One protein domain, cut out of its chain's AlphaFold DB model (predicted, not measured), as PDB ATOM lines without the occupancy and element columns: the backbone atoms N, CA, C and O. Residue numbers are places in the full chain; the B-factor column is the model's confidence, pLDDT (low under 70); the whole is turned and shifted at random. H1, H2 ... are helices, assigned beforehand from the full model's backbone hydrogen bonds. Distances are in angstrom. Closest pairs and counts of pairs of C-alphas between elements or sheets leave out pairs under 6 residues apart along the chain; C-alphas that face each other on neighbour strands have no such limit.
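What this domain is: This is residues 60 to 159 of the 161 residues of an uncharacterized protein of Shewanella maritima (UniProt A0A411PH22). Two long helices, H1 and H6, lie side by side and run opposite ways, and H3 and then H4 follow the side of H1 away from most of H6. H2 folds back from the end of H1, a long loop leads from it to H3, and little H5 lies at one far end, on the way from H4 to H6. The 100 printed residues hold six named helices, H1 to H6 in chain order, and no named strand: all helix. The whole is compact, with a radius of gyration of the C-alphas of 14.1 A, yet elongated, spanning 42 by 27 by 16 A.

How they stand to each other: The longest helix, H6, residues 136 to 158, touches H1, residues 60 to 78, at a shallow tilt of 29 degrees, opposite ways; their closest C-alphas, Gly 67 and Gly 147, are 4.2 A apart. H1 is the hub, touching four helices. With residues 62 to 66 alone it touches H3, residues 104 to 116, the same way at a shallow tilt of 12 degrees; the closest C-alphas, Leu 66 and Phe 108, are 6.2 A apart. With residues 74 to 78 alone it touches H4, residues 119 to 126, at a steep tilt of 58 degrees; the closest C-alphas, Ala 77 and Val 123, are 5.7 A apart. H1 and H2, residues 83 to 89, form a helical hairpin at 36 degrees, only just steep; the closest C-alphas, Ala 76 and Ile 86, are 7.2 A apart. H5, residues 129 to 132, touches no helix. In H1, H2, H3, H4 and H6 every O i to N i+4 pair is within hydrogen-bond range; H5 is too short for one.

Where its parts are: H1 begins at C-alpha 60 (156.120, 176.840, 257.337) and measures 27.2 A; H3 measures 18.3 A. H6 measures 33.4 A and ends at C-alpha 158 (149.366, 180.240, 252.389).

The domain as a whole: The C-alphas farthest apart, of Gln 99 and Glu 133, are 43.1 A apart. The printed part has no cut, and H2 to H3 is the one long link. No printed residue is under 70 in pLDDT.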
ATOM      1  N   ALA A  60     156.119 176.864 255.880       95.12
ATOM      2  CA  ALA A  60     156.120 176.840 257.337       95.12
ATOM      3  C   ALA A  60     157.354 177.548 257.918       95.12
ATOM      4  O   ALA A  60     157.201 178.472 258.712       95.12
ATOM      5  N   GLU A  61     158.553 177.190 257.452       95.50
ATOM      6  CA  GLU A  61     159.816 177.808 257.881       95.50
ATOM      7  C   GLU A  61     159.879 179.299 257.512       95.50
ATOM      8  O   GLU A  61     160.314 180.130 258.308       95.50
ATOM      9  N   GLN A  62     159.381 179.675 256.330       95.12
ATOM     10  CA  GLN A  62     159.290 181.075 255.908       95.12
ATOM     11  C   GLN A  62     158.346 181.888 256.809       95.12
ATOM     12  O   GLN A  62     158.642 183.034 257.160       95.12
ATOM     13  N   CYS A  63     157.203 181.318 257.198       95.50
ATOM     14  CA  CYS A  63     156.253 181.973 258.093       95.50
ATOM     15  C   CYS A  63     156.761 182.053 259.540       95.50
ATOM     16  O   CYS A  63     156.524 183.071 260.200       95.50
ATOM     17  N   GLU A  64     157.483 181.035 260.012       95.12
ATOM     18  CA  GLU A  64     158.185 181.050 261.299       95.12
ATOM     19  C   GLU A  64     159.235 182.164 261.323       95.12
ATOM     20  O   GLU A  64     159.225 183.005 262.226       95.12
ATOM     21  N   PHE A  65     160.069 182.259 260.279       94.56
ATOM     22  CA  PHE A  65     161.043 183.340 260.134       94.56
ATOM     23  C   PHE A  65     160.367 184.713 260.224       94.56
ATOM     24  O   PHE A  65     160.843 185.600 260.928       94.56
ATOM     25  N   LEU A  66     159.226 184.887 259.555       94.50
ATOM     26  CA  LEU A  66     158.467 186.138 259.539       94.50
ATOM     27  C   LEU A  66     157.927 186.509 260.936       94.50
ATOM     28  O   LEU A  66     157.922 187.688 261.305       94.50
ATOM     29  N   GLY A  67     157.494 185.519 261.723       94.06
ATOM     30  CA  GLY A  67     157.103 185.696 263.125       94.06
ATOM     31  C   GLY A  67     158.281 186.083 264.020       94.06
ATOM     32  O   GLY A  67     158.186 187.064 264.765       94.06
ATOM     33  N   ASN A  68     159.399 185.368 263.893       93.25
ATOM     34  CA  ASN A  68     160.629 185.623 264.644       93.25
ATOM     35  C   ASN A  68     161.218 186.999 264.315       93.25
ATOM     36  O   ASN A  68     161.575 187.739 265.225       93.25
ATOM     37  N   TYR A  69     161.211 187.399 263.044       93.50
ATOM     38  CA  TYR A  69     161.662 188.717 262.604       93.50
ATOM     39  C   TYR A  69     160.862 189.858 263.248       93.50
ATOM     40  O   TYR A  69     161.435 190.849 263.706       93.50
ATOM     41  N   GLU A  70     159.528 189.736 263.319       91.94
ATOM     42  CA  GLU A  70     158.702 190.744 263.996       91.94
ATOM     43  C   GLU A  70     159.031 190.805 265.496       91.94
ATOM     44  O   GLU A  70     159.167 191.908 266.031       91.94
ATOM     45  N   SER A  71     159.227 189.653 266.149       93.19
ATOM     46  CA  SER A  71     159.662 189.585 267.549       93.19
ATOM     47  C   SER A  71     161.024 190.245 267.769       93.19
ATOM     48  O   SER A  71     161.116 191.119 268.627       93.19
ATOM     49  N   SER A  72     162.045 189.913 266.969       92.44
ATOM     50  CA  SER A  72     163.392 190.497 267.068       92.44
ATOM     51  C   SER A  72     163.373 192.016 266.882       92.44
ATOM     52  O   SER A  72     164.030 192.732 267.627       92.44
ATOM     53  N   MET A  73     162.551 192.538 265.965       93.19
ATOM     54  CA  MET A  73     162.373 193.987 265.790       93.19
ATOM     55  C   MET A  73     161.822 194.667 267.050       93.19
ATOM     56  O   MET A  73     162.277 195.749 267.422       93.19
ATOM     57  N   MET A  74     160.806 194.075 267.683       91.88
ATOM     58  CA  MET A  74     160.238 194.631 268.915       91.88
ATOM     59  C   MET A  74     161.202 194.479 270.090       91.88
ATOM     60  O   MET A  74     161.320 195.416 270.872       91.88
ATOM     61  N   GLN A  75     161.907 193.350 270.178       91.00
ATOM     62  CA  GLN A  75     162.892 193.097 271.222       91.00
ATOM     63  C   GLN A  75     164.058 194.082 271.132       91.00
ATOM     64  O   GLN A  75     164.349 194.740 272.119       91.00
ATOM     65  N   ALA A  76     164.618 194.316 269.940       90.50
ATOM     66  CA  ALA A  76     165.670 195.314 269.745       90.50
ATOM     67  C   ALA A  76     165.230 196.716 270.207       90.50
ATOM     68  O   ALA A  76     165.989 197.443 270.843       90.50
ATOM     69  N   ALA A  77     163.977 197.101 269.941       90.69
ATOM     70  CA  ALA A  77     163.453 198.372 270.432       90.69
ATOM     71  C   ALA A  77     163.368 198.414 271.972       90.69
ATOM     72  O   ALA A  77     163.677 199.443 272.568       90.69
ATOM     73  N   VAL A  78     162.974 197.307 272.612       90.12
ATOM     74  CA  VAL A  78     162.916 197.168 274.080       90.12
ATOM     75  C   VAL A  78     164.306 197.152 274.713       90.12
ATOM     76  O   VAL A  78     164.497 197.766 275.761       90.12
ATOM     77  N   ASP A  79     165.281 196.543 274.047       87.44
ATOM     78  CA  ASP A  79     166.680 196.476 274.481       87.44
ATOM     79  C   ASP A  79     167.408 197.827 274.350       87.44
ATOM     80  O   ASP A  79     168.564 197.966 274.747       87.44
ATOM     81  N   GLY A  80     166.728 198.851 273.821       86.69
ATOM     82  CA  GLY A  80     167.219 200.225 273.775       86.69
ATOM     83  C   GLY A  80     167.939 200.602 272.483       86.69
ATOM     84  O   GLY A  80     168.577 201.656 272.443       86.69
ATOM     85  N   PHE A  81     167.829 199.800 271.417       88.94
ATOM     86  CA  PHE A  81     168.340 200.208 270.108       88.94
ATOM     87  C   PHE A  81     167.602 201.449 269.612       88.94
ATOM     88  O   PHE A  81     166.376 201.573 269.730       88.94
ATOM     89  N   SER A  82     168.346 202.368 268.998       91.25
ATOM     90  CA  SER A  82     167.725 203.538 268.396       91.25
ATOM     91  C   SER A  82     166.917 203.139 267.157       91.25
ATOM     92  O   SER A  82     167.203 202.158 266.469       91.25
ATOM     93  N   ALA A  83     165.912 203.946 266.814       92.62
ATOM     94  CA  ALA A  83     165.157 203.739 265.583       92.62
ATOM     95  C   ALA A  83     166.062 203.767 264.336       92.62
ATOM     96  O   ALA A  83     165.739 203.110 263.351       92.62
ATOM     97  N   SER A  84     167.168 204.521 264.351       94.25
ATOM     98  CA  SER A  84     168.160 204.514 263.269       94.25
ATOM     99  C   SER A  84     168.885 203.179 263.159       94.25
ATOM    100  O   SER A  84     168.935 202.651 262.052       94.25
ATOM    101  N   ASP A  85     169.352 202.616 264.275       91.94
ATOM    102  CA  ASP A  85     170.119 201.362 264.275       91.94
ATOM    103  C   ASP A  85     169.239 200.205 263.795       91.94
ATOM    104  O   ASP A  85     169.616 199.446 262.905       91.94
ATOM    105  N   ILE A  86     167.996 200.135 264.287       91.69
ATOM    106  CA  ILE A  86     167.036 199.123 263.834       91.69
ATOM    107  C   ILE A  86     166.756 199.291 262.334       91.69
ATOM    108  O   ILE A  86     166.726 198.309 261.602       91.69
ATOM    109  N   LYS A  87     166.572 200.521 261.832       93.44
ATOM    110  CA  LYS A  87     166.368 200.749 260.387       93.44
ATOM    111  C   LYS A  87     167.566 200.330 259.552       93.44
ATOM    112  O   LYS A  87     167.362 199.975 258.398       93.44
ATOM    113  N   GLU A  88     168.777 200.484 260.068       92.38
ATOM    114  CA  GLU A  88     169.995 200.096 259.366       92.38
ATOM    115  C   GLU A  88     170.037 198.579 259.187       92.38
ATOM    116  O   GLU A  88     170.059 198.127 258.044       92.38
ATOM    117  N   LEU A  89     169.856 197.823 260.274       90.50
ATOM    118  CA  LEU A  89     169.730 196.360 260.238       90.50
ATOM    119  C   LEU A  89     168.598 195.921 259.298       90.50
ATOM    120  O   LEU A  89     168.769 195.096 258.412       90.50
ATOM    121  N   MET A  90     167.429 196.558 259.404       90.94
ATOM    122  CA  MET A  90     166.286 196.248 258.547       90.94
ATOM    123  C   MET A  90     166.463 196.671 257.082       90.94
ATOM    124  O   MET A  90     165.611 196.333 256.269       90.94
ATOM    125  N   ARG A  91     167.469 197.462 256.707       90.44
ATOM    126  CA  ARG A  91     167.715 197.814 255.296       90.44
ATOM    127  C   ARG A  91     168.689 196.863 254.624       90.44
ATOM    128  O   ARG A  91     168.716 196.830 253.393       90.44
ATOM    129  N   GLU A  92     169.448 196.107 255.405       85.75
ATOM    130  CA  GLU A  92     170.268 195.021 254.893       85.75
ATOM    131  C   GLU A  92     169.381 194.003 254.172       85.75
ATOM    132  O   GLU A  92     168.252 193.747 254.594       85.75
ATOM    133  N   ASP A  93     169.834 193.499 253.023       83.56
ATOM    134  CA  ASP A  93     169.084 192.566 252.173       83.56
ATOM    135  C   ASP A  93     167.641 193.001 251.872       83.56
ATOM    136  O   ASP A  93     166.700 192.198 251.857       83.56
ATOM    137  N   MET A  94     167.418 194.305 251.693       88.88
ATOM    138  CA  MET A  94     166.127 194.811 251.251       88.88
ATOM    139  C   MET A  94     165.921 194.485 249.771       88.88
ATOM    140  O   MET A  94     166.688 194.922 248.916       88.88
ATOM    141  N   ILE A  95     164.851 193.753 249.477       89.88
ATOM    142  CA  ILE A  95     164.424 193.433 248.116       89.88
ATOM    143  C   ILE A  95     163.066 194.089 247.884       89.88
ATOM    144  O   ILE A  95     162.242 194.168 248.795       89.88
ATOM    145  N   ASP A  96     162.848 194.575 246.665       90.44
ATOM    146  CA  ASP A  96     161.540 195.068 246.244       90.44
ATOM    147  C   ASP A  96     160.514 193.925 246.284       90.44
ATOM    148  O   ASP A  96     160.683 192.895 245.622       90.44
ATOM    149  N   SER A  97     159.448 194.107 247.066       91.50
ATOM    150  CA  SER A  97     158.388 193.107 247.231       91.50
ATOM    151  C   SER A  97     157.645 192.771 245.927       91.50
ATOM    152  O   SER A  97     157.022 191.709 245.835       91.50
ATOM    153  N   ASP A  98     157.725 193.620 244.899       92.75
ATOM    154  CA  ASP A  98     157.114 193.371 243.589       92.75
ATOM    155  C   ASP A  98     157.855 192.317 242.755       92.75
ATOM    156  O   ASP A  98     157.301 191.806 241.783       92.75
ATOM    157  N   GLN A  99     159.062 191.913 243.166       91.25
ATOM    158  CA  GLN A  99     159.782 190.782 242.561       91.25
ATOM    159  C   GLN A  99     159.199 189.418 242.953       91.25
ATOM    160  O   GLN A  99     159.568 188.399 242.373       91.25
ATOM    161  N   PHE A 100     158.296 189.391 243.934       90.12
ATOM    162  CA  PHE A 100     157.671 188.176 244.425       90.12
ATOM    163  C   PHE A 100     156.178 188.163 244.087       90.12
ATOM    164  O   PHE A 100     155.445 189.133 244.317       90.12
ATOM    165  N   ASP A 101     155.718 187.011 243.598       88.44
ATOM    166  CA  ASP A 101     154.298 186.701 243.459       88.44
ATOM    167  C   ASP A 101     153.639 186.517 244.839       88.44
ATOM    168  O   ASP A 101     154.199 186.854 245.882       88.44
ATOM    169  N   ARG A 102     152.407 186.002 244.887       89.69
ATOM    170  CA  ARG A 102     151.701 185.718 246.144       89.69
ATOM    171  C   ARG A 102     152.449 184.644 246.959       89.69
ATOM    172  O   ARG A 102     152.120 183.468 246.872       89.69
ATOM    173  N   SER A 103     153.406 185.067 247.785       94.31
ATOM    174  CA  SER A 103     154.280 184.205 248.590       94.31
ATOM    175  C   SER A 103     154.571 184.796 249.981       94.31
ATOM    176  O   SER A 103     154.368 186.001 250.201       94.31
ATOM    177  N   PRO A 104     155.072 183.984 250.935       96.12
ATOM    178  CA  PRO A 104     155.564 184.495 252.212       96.12
ATOM    179  C   PRO A 104     156.680 185.536 252.045       96.12
ATOM    180  O   PRO A 104     156.684 186.526 252.773       96.12
ATOM    181  N   ALA A 105     157.554 185.386 251.040       95.44
ATOM    182  CA  ALA A 105     158.586 186.371 250.711       95.44
ATOM    183  C   ALA A 105     157.995 187.756 250.396       95.44
ATOM    184  O   ALA A 105     158.411 188.748 250.995       95.44
ATOM    185  N   LYS A 106     156.957 187.837 249.546       95.94
ATOM    186  CA  LYS A 106     156.260 189.112 249.283       95.94
ATOM    187  C   LYS A 106     155.749 189.736 250.581       95.94
ATOM    188  O   LYS A 106     155.981 190.912 250.851       95.94
ATOM    189  N   MET A 107     155.095 188.928 251.418       95.62
ATOM    190  CA  MET A 107     154.558 189.377 252.703       95.62
ATOM    191  C   MET A 107     155.653 189.854 253.670       95.62
ATOM    192  O   MET A 107     155.422 190.799 254.429       95.62
ATOM    193  N   PHE A 108     156.828 189.223 253.656       95.81
ATOM    194  CA  PHE A 108     157.980 189.632 254.453       95.81
ATOM    195  C   PHE A 108     158.504 191.003 254.020       95.81
ATOM    196  O   PHE A 108     158.615 191.897 254.861       95.81
ATOM    197  N   TYR A 109     158.760 191.210 252.727       95.19
ATOM    198  CA  TYR A 109     159.299 192.483 252.236       95.19
ATOM    199  C   TYR A 109     158.290 193.639 252.377       95.19
ATOM    200  O   TYR A 109     158.667 194.720 252.832       95.19
ATOM    201  N   GLU A 110     156.989 193.397 252.167       95.19
ATOM    202  CA  GLU A 110     155.923 194.367 252.488       95.19
ATOM    203  C   GLU A 110     155.911 194.743 253.986       95.19
ATOM    204  O   GLU A 110     155.734 195.912 254.365       95.19
ATOM    205  N   LEU A 111     156.092 193.753 254.871       93.62
ATOM    206  CA  LEU A 111     156.182 193.981 256.312       93.62
ATOM    207  C   LEU A 111     157.415 194.825 256.645       93.62
ATOM    208  O   LEU A 111     157.273 195.830 257.349       93.62
ATOM    209  N   LYS A 112     158.587 194.437 256.133       93.38
ATOM    210  CA  LYS A 112     159.881 195.102 256.334       93.38
ATOM    211  C   LYS A 112     159.791 196.578 255.933       93.38
ATOM    212  O   LYS A 112     160.047 197.454 256.761       93.38
ATOM    213  N   GLU A 113     159.255 196.876 254.747       93.81
ATOM    214  CA  GLU A 113     158.988 198.244 254.282       93.81
ATOM    215  C   GLU A 113     158.065 199.036 255.216       93.81
ATOM    216  O   GLU A 113     158.371 200.164 255.621       93.81
ATOM    217  N   SER A 114     156.913 198.458 255.571       94.00
ATOM    218  CA  SER A 114     155.941 199.118 256.449       94.00
ATOM    219  C   SER A 114     156.532 199.389 257.837       94.00
ATOM    220  O   SER A 114     156.205 200.407 258.457       94.00
ATOM    221  N   ARG A 115     157.381 198.492 258.347       92.69
ATOM    222  CA  ARG A 115     157.997 198.607 259.672       92.69
ATOM    223  C   ARG A 115     159.130 199.622 259.705       92.69
ATOM    224  O   ARG A 115     159.108 200.456 260.609       92.69
ATOM    225  N   ILE A 116     159.981 199.691 258.681       93.12
ATOM    226  CA  ILE A 116     160.987 200.762 258.530       93.12
ATOM    227  C   ILE A 116     160.341 202.154 258.647       93.12
ATOM    228  O   ILE A 116     160.885 203.044 259.299       93.12
ATOM    229  N   ARG A 117     159.142 202.347 258.078       94.00
ATOM    230  CA  ARG A 117     158.404 203.628 258.142       94.00
ATOM    231  C   ARG A 117     157.749 203.914 259.501       94.00
ATOM    232  O   ARG A 117     157.320 205.040 259.745       94.00
ATOM    233  N   LYS A 118     157.579 202.902 260.354       93.94
ATOM    234  CA  LYS A 118     156.810 202.986 261.612       93.94
ATOM    235  C   LYS A 118     157.666 202.803 262.864       93.94
ATOM    236  O   LYS A 118     157.155 203.042 263.954       93.94
ATOM    237  N   ILE A 119     158.928 202.410 262.729       92.75
ATOM    238  CA  ILE A 119     159.787 202.070 263.864       92.75
ATOM    239  C   ILE A 119     160.060 203.262 264.794       92.75
ATOM    240  O   ILE A 119     160.066 203.069 266.001       92.75
ATOM    241  N   ASP A 120     160.119 204.507 264.296       93.19
ATOM    242  CA  ASP A 120     160.233 205.687 265.179       93.19
ATOM    243  C   ASP A 120     159.038 205.800 266.132       93.19
ATOM    244  O   ASP A 120     159.180 206.176 267.292       93.19
ATOM    245  N   LYS A 121     157.837 205.455 265.646       92.06
ATOM    246  CA  LYS A 121     156.624 205.449 266.471       92.06
ATOM    247  C   LYS A 121     156.647 204.303 267.474       92.06
ATOM    248  O   LYS A 121     156.140 204.488 268.575       92.06
ATOM    249  N   LEU A 122     157.203 203.149 267.092       89.81
ATOM    250  CA  LEU A 122     157.379 202.019 268.001       89.81
ATOM    251  C   LEU A 122     158.310 202.418 269.146       89.81
ATOM    252  O   LEU A 122     157.863 202.408 270.285       89.81
ATOM    253  N   VAL A 123     159.535 202.853 268.841       90.19
ATOM    254  CA  VAL A 123     160.533 203.252 269.848       90.19
ATOM    255  C   VAL A 123     159.979 204.353 270.754       90.19
ATOM    256  O   VAL A 123     160.005 204.218 271.970       90.19
ATOM    257  N   LYS A 124     159.339 205.383 270.185       89.56
ATOM    258  CA  LYS A 124     158.691 206.439 270.976       89.56
ATOM    259  C   LYS A 124     157.568 205.921 271.885       89.56
ATOM    260  O   LYS A 124     157.346 206.473 272.956       89.56
ATOM    261  N   SER A 125     156.824 204.892 271.473       87.50
ATOM    262  CA  SER A 125     155.754 204.329 272.311       87.50
ATOM    263  C   SER A 125     156.284 203.609 273.553       87.50
ATOM    264  O   SER A 125     155.576 203.551 274.557       87.50
ATOM    265  N   LEU A 126     157.535 203.140 273.516       85.94
ATOM    266  CA  LEU A 126     158.199 202.528 274.669       85.94
ATOM    267  C   LEU A 126     158.527 203.556 275.763       85.94
ATOM    268  O   LEU A 126     158.695 203.196 276.920       85.94
ATOM    269  N   GLU A 127     158.554 204.849 275.428       84.50
ATOM    270  CA  GLU A 127     158.760 205.933 276.396       84.50
ATOM    271  C   GLU A 127     157.485 206.305 277.175       84.50
ATOM    272  O   GLU A 127     157.538 207.167 278.058       84.50
ATOM    273  N   SER A 128     156.337 205.700 276.847       85.50
ATOM    274  CA  SER A 128     155.077 205.946 277.557       85.50
ATOM    275  C   SER A 128     155.109 205.390 278.983       85.50
ATOM    276  O   SER A 128     155.729 204.361 279.238       85.50
ATOM    277  N   GLU A 129     154.427 206.062 279.914       83.62
ATOM    278  CA  GLU A 129     154.331 205.614 281.315       83.62
ATOM    279  C   GLU A 129     153.714 204.209 281.405       83.62
ATOM    280  O   GLU A 129     154.291 203.336 282.044       83.62
ATOM    281  N   ASP A 130     152.658 203.942 280.624       82.06
ATOM    282  CA  ASP A 130     152.047 202.611 280.489       82.06
ATOM    283  C   ASP A 130     153.058 201.515 280.113       82.06
ATOM    284  O   ASP A 130     152.883 200.355 280.484       82.06
ATOM    285  N   PHE A 131     154.093 201.850 279.330       82.25
ATOM    286  CA  PHE A 131     155.124 200.891 278.950       82.25
ATOM    287  C   PHE A 131     156.183 200.709 280.035       82.25
ATOM    288  O   PHE A 131     156.583 199.581 280.304       82.25
ATOM    289  N   LYS A 132     156.600 201.796 280.688       82.69
ATOM    290  CA  LYS A 132     157.596 201.758 281.770       82.69
ATOM    291  C   LYS A 132     157.109 201.018 283.014       82.69
ATOM    292  O   LYS A 132     157.933 200.509 283.767       82.69
ATOM    293  N   GLU A 133     155.800 200.989 283.243       88.56
ATOM    294  CA  GLU A 133     155.192 200.283 284.374       88.56
ATOM    295  C   GLU A 133     155.041 198.769 284.140       88.56
ATOM    296  O   GLU A 133     154.811 198.035 285.102       88.56
ATOM    297  N   MET A 134     155.179 198.283 282.898       86.56
ATOM    298  CA  MET A 134     155.086 196.850 282.599       86.56
ATOM    299  C   MET A 134     156.309 196.082 283.089       86.56
ATOM    300  O   MET A 134     157.448 196.538 282.970       86.56
ATOM    301  N   SER A 135     156.078 194.863 283.576       89.12
ATOM    302  CA  SER A 135     157.179 193.959 283.898       89.12
ATOM    303  C   SER A 135     157.861 193.446 282.624       89.12
ATOM    304  O   SER A 135     157.253 193.360 281.554       89.12
ATOM    305  N   THR A 136     159.129 193.045 282.739       85.81
ATOM    306  CA  THR A 136     159.870 192.409 281.637       85.81
ATOM    307  C   THR A 136     159.120 191.194 281.083       85.81
ATOM    308  O   THR A 136     158.963 191.070 279.872       85.81
ATOM    309  N   GLU A 137     158.560 190.358 281.959       86.69
ATOM    310  CA  GLU A 137     157.782 189.173 281.577       86.69
ATOM    311  C   GLU A 137     156.529 189.539 280.762       86.69
ATOM    312  O   GLU A 137     156.183 188.865 279.790       86.69
ATOM    313  N   GLU A 138     155.842 190.628 281.121       90.56
ATOM    314  CA  GLU A 138     154.673 191.113 280.382       90.56
ATOM    315  C   GLU A 138     155.050 191.646 278.996       90.56
ATOM    316  O   GLU A 138     154.316 191.425 278.023       90.56
ATOM    317  N   VAL A 139     156.188 192.334 278.893       87.88
ATOM    318  CA  VAL A 139     156.727 192.835 277.625       87.88
ATOM    319  C   VAL A 139     157.111 191.671 276.711       87.88
ATOM    320  O   VAL A 139     156.623 191.605 275.579       87.88
ATOM    321  N   GLU A 140     157.892 190.711 277.209       87.88
ATOM    322  CA  GLU A 140     158.301 189.512 276.466       87.88
ATOM    323  C   GLU A 140     157.085 188.698 276.003       87.88
ATOM    324  O   GLU A 140     156.984 188.318 274.832       87.88
ATOM    325  N   ALA A 141     156.087 188.507 276.875       89.44
ATOM    326  CA  ALA A 141     154.852 187.815 276.520       89.44
ATOM    327  C   ALA A 141     154.070 188.546 275.414       89.44
ATOM    328  O   ALA A 141     153.492 187.906 274.525       89.44
ATOM    329  N   LYS A 142     154.046 189.888 275.426       91.69
ATOM    330  CA  LYS A 142     153.426 190.687 274.356       91.69
ATOM    331  C   LYS A 142     154.182 190.545 273.036       91.69
ATOM    332  O   LYS A 142     153.521 190.392 272.005       91.69
ATOM    333  N   ILE A 143     155.514 190.563 273.060       91.31
ATOM    334  CA  ILE A 143     156.368 190.376 271.877       91.31
ATOM    335  C   ILE A 143     156.130 188.988 271.275       91.31
ATOM    336  O   ILE A 143     155.712 188.890 270.117       91.31
ATOM    337  N   ALA A 144     156.260 187.927 272.077       89.69
ATOM    338  CA  ALA A 144     156.055 186.548 271.637       89.69
ATOM    339  C   ALA A 144     154.643 186.326 271.068       89.69
ATOM    340  O   ALA A 144     154.464 185.697 270.022       89.69
ATOM    341  N   LYS A 145     153.614 186.900 271.706       94.19
ATOM    342  CA  LYS A 145     152.231 186.833 271.210       94.19
ATOM    343  C   LYS A 145     152.068 187.511 269.849       94.19
ATOM    344  O   LYS A 145     151.303 187.019 269.017       94.19
ATOM    345  N   GLN A 146     152.730 188.643 269.619       92.81
ATOM    346  CA  GLN A 146     152.678 189.340 268.333       92.81
ATOM    347  C   GLN A 146     153.399 188.550 267.236       92.81
ATOM    348  O   GLN A 146     152.809 188.375 266.166       92.81
ATOM    349  N   GLY A 147     154.591 188.013 267.522       92.56
ATOM    350  CA  GLY A 147     155.331 187.131 266.612       92.56
ATOM    351  C   GLY A 147     154.523 185.893 266.222       92.56
ATOM    352  O   GLY A 147     154.262 185.667 265.042       92.56
ATOM    353  N   LYS A 148     153.963 185.172 267.202       95.75
ATOM    354  CA  LYS A 148     153.105 184.003 266.942       95.75
ATOM    355  C   LYS A 148     151.848 184.352 266.141       95.75
ATOM    356  O   LYS A 148     151.439 183.629 265.236       95.75
ATOM    357  N   ARG A 149     151.209 185.492 266.435       96.56
ATOM    358  CA  ARG A 149     150.052 185.964 265.654       96.56
ATOM    359  C   ARG A 149     150.441 186.268 264.207       96.56
ATOM    360  O   ARG A 149     149.605 186.171 263.311       96.56
ATOM    361  N   ARG A 150     151.674 186.706 263.966       95.69
ATOM    362  CA  ARG A 150     152.182 186.986 262.626       95.69
ATOM    363  C   ARG A 150     152.452 185.725 261.836       95.69
ATOM    364  O   ARG A 150     151.963 185.657 260.712       95.69
ATOM    365  N   GLU A 151     153.163 184.784 262.436       96.75
ATOM    366  CA  GLU A 151     153.392 183.451 261.888       96.75
ATOM    367  C   GLU A 151     152.058 182.815 261.486       96.75
ATOM    368  O   GLU A 151     151.858 182.499 260.317       96.75
ATOM    369  N   GLN A 152     151.081 182.775 262.401       97.50
ATOM    370  CA  GLN A 152     149.773 182.185 262.112       97.50
ATOM    371  C   GLN A 152     149.061 182.879 260.944       97.50
ATOM    372  O   GLN A 152     148.544 182.212 260.061       97.50
ATOM    373  N   ARG A 153     149.078 184.220 260.875       96.44
ATOM    374  CA  ARG A 153     148.493 184.947 259.731       96.44
ATOM    375  C   ARG A 153     149.184 184.633 258.405       96.44
ATOM    376  O   ARG A 153     148.544 184.741 257.364       96.44
ATOM    377  N   CYS A 154     150.484 184.354 258.435       97.06
ATOM    378  CA  CYS A 154     151.224 183.927 257.255       97.06
ATOM    379  C   CYS A 154     150.777 182.517 256.854       97.06
ATOM    380  O   CYS A 154     150.320 182.337 255.728       97.06
ATOM    381  N   LEU A 155     150.774 181.568 257.795       96.94
ATOM    382  CA  LEU A 155     150.311 180.199 257.565       96.94
ATOM    383  C   LEU A 155     148.880 180.169 257.016       96.94
ATOM    384  O   LEU A 155     148.648 179.588 255.965       96.94
ATOM    385  N   ASP A 156     147.943 180.881 257.645       96.25
ATOM    386  CA  ASP A 156     146.542 180.947 257.209       96.25
ATOM    387  C   ASP A 156     146.399 181.487 255.775       96.25
ATOM    388  O   ASP A 156     145.501 181.091 255.035       96.25
ATOM    389  N   ARG A 157     147.284 182.403 255.358       95.50
ATOM    390  CA  ARG A 157     147.257 183.009 254.015       95.50
ATOM    391  C   ARG A 157     147.761 182.059 252.926       95.50
ATOM    392  O   ARG A 157     147.372 182.240 251.764       95.50
ATOM    393  N   PHE A 158     148.619 181.111 253.299       94.00
ATOM    394  CA  PHE A 158     149.366 180.240 252.389       94.00
ATOM    395  C   PHE A 158     149.143 178.737 252.644       94.00
ATOM    396  O   PHE A 158     149.828 177.907 252.059       94.00
ATOM    397  N   ALA A 159     148.165 178.370 253.476       85.00
ATOM    398  CA  ALA A 159     147.834 176.978 253.797       85.00
ATOM    399  C   ALA A 159     147.315 176.165 252.592       85.00
ATOM    400  O   ALA A 159     147.299 174.938 252.645       85.00
TER     401      ALA A 159